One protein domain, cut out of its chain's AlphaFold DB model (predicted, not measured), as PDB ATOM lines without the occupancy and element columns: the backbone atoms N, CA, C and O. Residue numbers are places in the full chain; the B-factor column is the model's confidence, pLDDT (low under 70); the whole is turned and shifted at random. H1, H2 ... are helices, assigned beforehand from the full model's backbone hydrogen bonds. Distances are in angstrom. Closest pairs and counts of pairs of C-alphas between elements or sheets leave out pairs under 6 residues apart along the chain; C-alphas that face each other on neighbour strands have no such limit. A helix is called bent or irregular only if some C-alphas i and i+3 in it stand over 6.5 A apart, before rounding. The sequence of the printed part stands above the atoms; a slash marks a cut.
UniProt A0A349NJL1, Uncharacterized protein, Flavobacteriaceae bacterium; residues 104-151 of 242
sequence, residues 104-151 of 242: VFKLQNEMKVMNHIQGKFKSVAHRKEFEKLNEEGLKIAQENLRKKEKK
ATOM      1  N   VAL A 104     211.814 179.623 174.430       91.31
ATOM      2  CA  VAL A 104     212.012 179.917 173.002       91.31
ATOM      3  C   VAL A 104     211.439 181.292 172.632       91.31
ATOM      4  O   VAL A 104     212.115 182.093 171.990       91.31
ATOM      5  N   PHE A 105     210.229 181.620 173.096       90.38
ATOM      6  CA  PHE A 105     209.604 182.931 172.893       90.38
ATOM      7  C   PHE A 105     210.369 184.052 173.600       90.38
ATOM      8  O   PHE A 105     210.451 185.168 173.080       90.38
ATOM      9  N   LYS A 106     210.941 183.769 174.774       90.12
ATOM     10  CA  LYS A 106     211.800 184.719 175.486       90.12
ATOM     11  C   LYS A 106     213.054 185.027 174.662       90.12
ATOM     12  O   LYS A 106     213.280 186.193 174.346       90.12
ATOM     13  N   LEU A 107     213.787 183.995 174.238       91.12
ATOM     14  CA  LEU A 107     215.008 184.126 173.437       91.12
ATOM     15  C   LEU A 107     214.742 184.811 172.093       91.12
ATOM     16  O   LEU A 107     215.495 185.687 171.683       91.12
ATOM     17  N   GLN A 108     213.638 184.482 171.416       91.31
ATOM     18  CA  GLN A 108     213.275 185.128 170.154       91.31
ATOM     19  C   GLN A 108     213.042 186.636 170.327       91.31
ATOM     20  O   GLN A 108     213.467 187.434 169.487       91.31
ATOM     21  N   ASN A 109     212.365 187.045 171.401       89.50
ATOM     22  CA  ASN A 109     212.136 188.460 171.687       89.50
ATOM     23  C   ASN A 109     213.430 189.171 172.095       89.50
ATOM     24  O   ASN A 109     213.666 190.288 171.641       89.50
ATOM     25  N   GLU A 110     214.289 188.515 172.877       89.50
ATOM     26  CA  GLU A 110     215.631 189.014 173.202       89.50
ATOM     27  C   GLU A 110     216.457 189.231 171.926       89.50
ATOM     28  O   GLU A 110     216.978 190.325 171.717       89.50
ATOM     29  N   MET A 111     216.470 188.265 171.005       91.19
ATOM     30  CA  MET A 111     217.144 188.386 169.709       91.19
ATOM     31  C   MET A 111     216.593 189.534 168.859       91.19
ATOM     32  O   MET A 111     217.363 190.298 168.281       91.19
ATOM     33  N   LYS A 112     215.267 189.723 168.805       91.81
ATOM     34  CA  LYS A 112     214.656 190.863 168.095       91.81
ATOM     35  C   LYS A 112     215.093 192.207 168.678       91.81
ATOM     36  O   LYS A 112     215.396 193.127 167.920       91.81
ATOM     37  N   VAL A 113     215.145 192.323 170.007       88.69
ATOM     38  CA  VAL A 113     215.626 193.533 170.691       88.69
ATOM     39  C   VAL A 113     217.104 193.771 170.383       88.69
ATOM     40  O   VAL A 113     217.468 194.891 170.025       88.69
ATOM     41  N   MET A 114     217.937 192.729 170.436       88.12
ATOM     42  CA  MET A 114     219.362 192.828 170.106       88.12
ATOM     43  C   MET A 114     219.587 193.250 168.654       88.12
ATOM     44  O   MET A 114     220.357 194.177 168.415       88.12
ATOM     45  N   ASN A 115     218.864 192.666 167.696       88.44
ATOM     46  CA  ASN A 115     218.947 193.050 166.285       88.44
ATOM     47  C   ASN A 115     218.501 194.502 166.063       88.44
ATOM     48  O   ASN A 115     219.132 195.236 165.305       88.44
ATOM     49  N   HIS A 116     217.451 194.953 166.756       91.44
ATOM     50  CA  HIS A 116     217.006 196.346 166.687       91.44
ATOM     51  C   HIS A 116     218.047 197.319 167.257       91.44
ATOM     52  O   HIS A 116     218.252 198.390 166.693       91.44
ATOM     53  N   ILE A 117     218.713 196.964 168.360       87.12
ATOM     54  CA  ILE A 117     219.808 197.762 168.929       87.12
ATOM     55  C   ILE A 117     220.993 197.788 167.962       87.12
ATOM     56  O   ILE A 117     221.524 198.858 167.678       87.12
ATOM     57  N   GLN A 118     221.368 196.632 167.414       85.06
ATOM     58  CA  GLN A 118     222.466 196.524 166.457       85.06
ATOM     59  C   GLN A 118     222.210 197.359 165.199       85.06
ATOM     60  O   GLN A 118     223.105 198.073 164.753       85.06
ATOM     61  N   GLY A 119     220.972 197.367 164.696       86.56
ATOM     62  CA  GLY A 119     220.559 198.191 163.559       86.56
ATOM     63  C   GLY A 119     220.606 199.706 163.799       86.56
ATOM     64  O   GLY A 119     220.502 200.467 162.842       86.56
ATOM     65  N   LYS A 120     220.778 200.179 165.045       87.81
ATOM     66  CA  LYS A 120     220.954 201.613 165.348       87.81
ATOM     67  C   LYS A 120     222.395 202.091 165.191       87.81
ATOM     68  O   LYS A 120     222.617 203.299 165.097       87.81
ATOM     69  N   PHE A 121     223.379 201.192 165.192       88.06
ATOM     70  CA  PHE A 121     224.771 201.590 165.008       88.06
ATOM     71  C   PHE A 121     225.041 201.860 163.526       88.06
ATOM     72  O   PHE A 121     224.828 201.002 162.678       88.06
ATOM     73  N   LYS A 122     225.542 203.062 163.220       88.12
ATOM     74  CA  LYS A 122     225.865 203.470 161.842       88.12
ATOM     75  C   LYS A 122     227.172 202.854 161.326       88.12
ATOM     76  O   LYS A 122     227.339 202.696 160.125       88.12
ATOM     77  N   SER A 123     228.107 202.537 162.223       91.62
ATOM     78  CA  SER A 123     229.416 201.966 161.892       91.62
ATOM     79  C   SER A 123     229.950 201.094 163.030       91.62
ATOM     80  O   SER A 123     229.507 201.191 164.178       91.62
ATOM     81  N   VAL A 124     230.947 200.261 162.720       87.56
ATOM     82  CA  VAL A 124     231.639 199.423 163.716       87.56
ATOM     83  C   VAL A 124     232.389 200.281 164.743       87.56
ATOM     84  O   VAL A 124     232.405 199.943 165.923       87.56
ATOM     85  N   ALA A 125     232.959 201.416 164.326       87.31
ATOM     86  CA  ALA A 125     233.624 202.356 165.231       87.31
ATOM     87  C   ALA A 125     232.639 202.982 166.235       87.31
ATOM     88  O   ALA A 125     232.900 202.968 167.433       87.31
ATOM     89  N   HIS A 126     231.460 203.411 165.769       86.75
ATOM     90  CA  HIS A 126     230.407 203.965 166.627       86.75
ATOM     91  C   HIS A 126     229.915 202.950 167.670       86.75
ATOM     92  O   HIS A 126     229.608 203.306 168.806       86.75
ATOM     93  N   ARG A 127     229.876 201.660 167.311       89.12
ATOM     94  CA  ARG A 127     229.574 200.590 168.267       89.12
ATOM     95  C   ARG A 127     230.657 200.458 169.343       89.12
ATOM     96  O   ARG A 127     230.310 200.368 170.515       89.12
ATOM     97  N   LYS A 128     231.940 200.490 168.969       90.62
ATOM     98  CA  LYS A 128     233.062 200.409 169.924       90.62
ATOM     99  C   LYS A 128     233.088 201.591 170.893       90.62
ATOM    100  O   LYS A 128     233.301 201.399 172.085       90.62
ATOM    101  N   GLU A 129     232.846 202.803 170.399       88.44
ATOM    102  CA  GLU A 129     232.750 203.996 171.250       88.44
ATOM    103  C   GLU A 129     231.583 203.895 172.233       88.44
ATOM    104  O   GLU A 129     231.740 204.183 173.418       88.44
ATOM    105  N   PHE A 130     230.425 203.421 171.765       90.38
ATOM    106  CA  PHE A 130     229.270 203.183 172.623       90.38
ATOM    107  C   PHE A 130     229.549 202.126 173.702       90.38
ATOM    108  O   PHE A 130     229.194 202.330 174.860       90.38
ATOM    109  N   GLU A 131     230.193 201.013 173.341       90.38
ATOM    110  CA  GLU A 131     230.578 199.957 174.287       90.38
ATOM    111  C   GLU A 131     231.543 200.502 175.355       90.38
ATOM    112  O   GLU A 131     231.286 200.322 176.546       90.38
ATOM    113  N   LYS A 132     232.554 201.288 174.957       93.94
ATOM    114  CA  LYS A 132     233.484 201.951 175.886       93.94
ATOM    115  C   LYS A 132     232.771 202.897 176.861       93.94
ATOM    116  O   LYS A 132     233.004 202.841 178.066       93.94
ATOM    117  N   LEU A 133     231.868 203.746 176.363       90.25
ATOM    118  CA  LEU A 133     231.091 204.663 177.209       90.25
ATOM    119  C   LEU A 133     230.163 203.912 178.174       90.25
ATOM    120  O   LEU A 133     229.953 204.350 179.307       90.25
ATOM    121  N   ASN A 134     229.611 202.774 177.748       91.81
ATOM    122  CA  ASN A 134     228.778 201.935 178.601       91.81
ATOM    123  C   ASN A 134     229.596 201.313 179.749       91.81
ATOM    124  O   ASN A 134     229.149 201.328 180.896       91.81
ATOM    125  N   GLU A 135     230.809 200.831 179.473       92.44
ATOM    126  CA  GLU A 135     231.734 200.316 180.494       92.44
ATOM    127  C   GLU A 135     232.118 201.389 181.524       92.44
ATOM    128  O   GLU A 135     232.037 201.157 182.736       92.44
ATOM    129  N   GLU A 136     232.470 202.591 181.062       92.12
ATOM    130  CA  GLU A 136     232.772 203.730 181.937       92.12
ATOM    131  C   GLU A 136     231.555 204.117 182.796       92.12
ATOM    132  O   GLU A 136     231.675 204.312 184.011       92.12
ATOM    133  N   GLY A 137     230.358 204.144 182.202       90.69
ATOM    134  CA  GLY A 137     229.103 204.401 182.910       90.69
ATOM    135  C   GLY A 137     228.796 203.361 183.994       90.69
ATOM    136  O   GLY A 137     228.400 203.726 185.107       90.69
ATOM    137  N   LEU A 138     229.030 202.073 183.716       91.00
ATOM    138  CA  LEU A 138     228.876 200.993 184.696       91.00
ATOM    139  C   LEU A 138     229.853 201.149 185.867       91.00
ATOM    140  O   LEU A 138     229.447 200.990 187.022       91.00
ATOM    141  N   LYS A 139     231.108 201.526 185.597       93.62
ATOM    142  CA  LYS A 139     232.107 201.793 186.641       93.62
ATOM    143  C   LYS A 139     231.672 202.941 187.556       93.62
ATOM    144  O   LYS A 139     231.680 202.793 188.778       93.62
ATOM    145  N   ILE A 140     231.199 204.048 186.982       92.81
ATOM    146  CA  ILE A 140     230.682 205.200 187.740       92.81
ATOM    147  C   ILE A 140     229.463 204.801 188.586       92.81
ATOM    148  O   ILE A 140     229.351 205.187 189.753       92.81
ATOM    149  N   ALA A 141     228.541 204.013 188.027       88.69
ATOM    150  CA  ALA A 141     227.369 203.535 188.753       88.69
ATOM    151  C   ALA A 141     227.761 202.664 189.958       88.69
ATOM    152  O   ALA A 141     227.241 202.876 191.058       88.69
ATOM    153  N   GLN A 142     228.715 201.745 189.780       92.19
ATOM    154  CA  GLN A 142     229.258 200.922 190.864       92.19
ATOM    155  C   GLN A 142     229.944 201.771 191.939       92.19
ATOM    156  O   GLN A 142     229.700 201.569 193.128       92.19
ATOM    157  N   GLU A 143     230.758 202.756 191.557       94.38
ATOM    158  CA  GLU A 143     231.387 203.677 192.509       94.38
ATOM    159  C   GLU A 143     230.356 204.481 193.304       94.38
ATOM    160  O   GLU A 143     230.494 204.648 194.516       94.38
ATOM    161  N   ASN A 144     229.298 204.956 192.650       90.88
ATOM    162  CA  ASN A 144     228.212 205.672 193.313       90.88
ATOM    163  C   ASN A 144     227.433 204.775 194.278       90.88
ATOM    164  O   ASN A 144     227.048 205.233 195.355       90.88
ATOM    165  N   LEU A 145     227.222 203.507 193.922       89.88
ATOM    166  CA  LEU A 145     226.611 202.512 194.798       89.88
ATOM    167  C   LEU A 145     227.496 202.280 196.030       89.88
ATOM    168  O   LEU A 145     227.027 202.484 197.147       89.88
ATOM    169  N   ARG A 146     228.799 202.036 195.839       88.81
ATOM    170  CA  ARG A 146     229.781 201.925 196.935       88.81
ATOM    171  C   ARG A 146     229.813 203.175 197.819       88.81
ATOM    172  O   ARG A 146     229.894 203.072 199.038       88.81
ATOM    173  N   LYS A 147     229.741 204.379 197.239       88.75
ATOM    174  CA  LYS A 147     229.663 205.644 197.998       88.75
ATOM    175  C   LYS A 147     228.379 205.727 198.827       88.75
ATOM    176  O   LYS A 147     228.430 206.204 199.958       88.75
ATOM    177  N   LYS A 148     227.236 205.280 198.294       86.12
ATOM    178  CA  LYS A 148     225.966 205.208 199.037       86.12
ATOM    179  C   LYS A 148     226.035 204.184 200.165       86.12
ATOM    180  O   LYS A 148     225.630 204.518 201.271       86.12
ATOM    181  N   GLU A 149     226.601 203.006 199.914       82.00
ATOM    182  CA  GLU A 149     226.832 201.976 200.933       82.00
ATOM    183  C   GLU A 149     227.715 202.511 202.060       82.00
ATOM    184  O   GLU A 149     227.305 202.475 203.214       82.00
ATOM    185  N   LYS A 150     228.859 203.126 201.735       80.94
ATOM    186  CA  LYS A 150     229.742 203.779 202.717       80.94
ATOM    187  C   LYS A 150     229.032 204.865 203.531       80.94
ATOM    188  O   LYS A 150     229.257 204.966 204.728       80.94
ATOM    189  N   LYS A 151     228.171 205.676 202.904       77.69
ATOM    190  CA  LYS A 151     227.350 206.674 203.614       77.69
ATOM    191  C   LYS A 151     226.287 206.028 204.510       77.69
ATOM    192  O   LYS A 151     225.993 206.575 205.565       77.69
TER     193      LYS A 151
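What this domain is: This is residues 104 to 151 of the 242 residues of an uncharacterized protein of Flavobacteriaceae bacterium (UniProt A0A349NJL1). Two helices make an open V with unequal arms: the long H2 and the shorter H1 meet at a corner formed by residues 119 to 123, and the space between the arms is empty. The printed part has 48 residues with two named helices, H1 then H2, and no named strand; the class is all helix. The whole is extended, with a radius of gyration of the C-alphas of 15.6 A, and flat, spanning 42 by 31 by 10 A.

How they stand to each other: H2, residues 124 to 151, and H1, residues 104 to 118, are only just apart, their closest C-alphas 8.4 A from each other. A tight link of 5 residues joins them. Residues 131 to 151 of H2 and 104 to 117 of H1 stand free. In H1 and H2 every O i to N i+4 pair is within hydrogen-bond range.

Where its parts are: H2 measures 40.8 A from C-alpha 124 at (231.639, 199.423, 163.716) to C-alpha 151 at (227.350, 206.674, 203.614). H1 measures 20.7 A and begins at C-alpha 104, (212.012, 179.917, 173.002). Neither helix is bent.

The domain as a whole: The C-alphas farthest apart, those of Val 104 and Lys 151, are 43.5 A apart. The printed part has no cut. Its mean pLDDT is 89.3, and no printed residue is under 70.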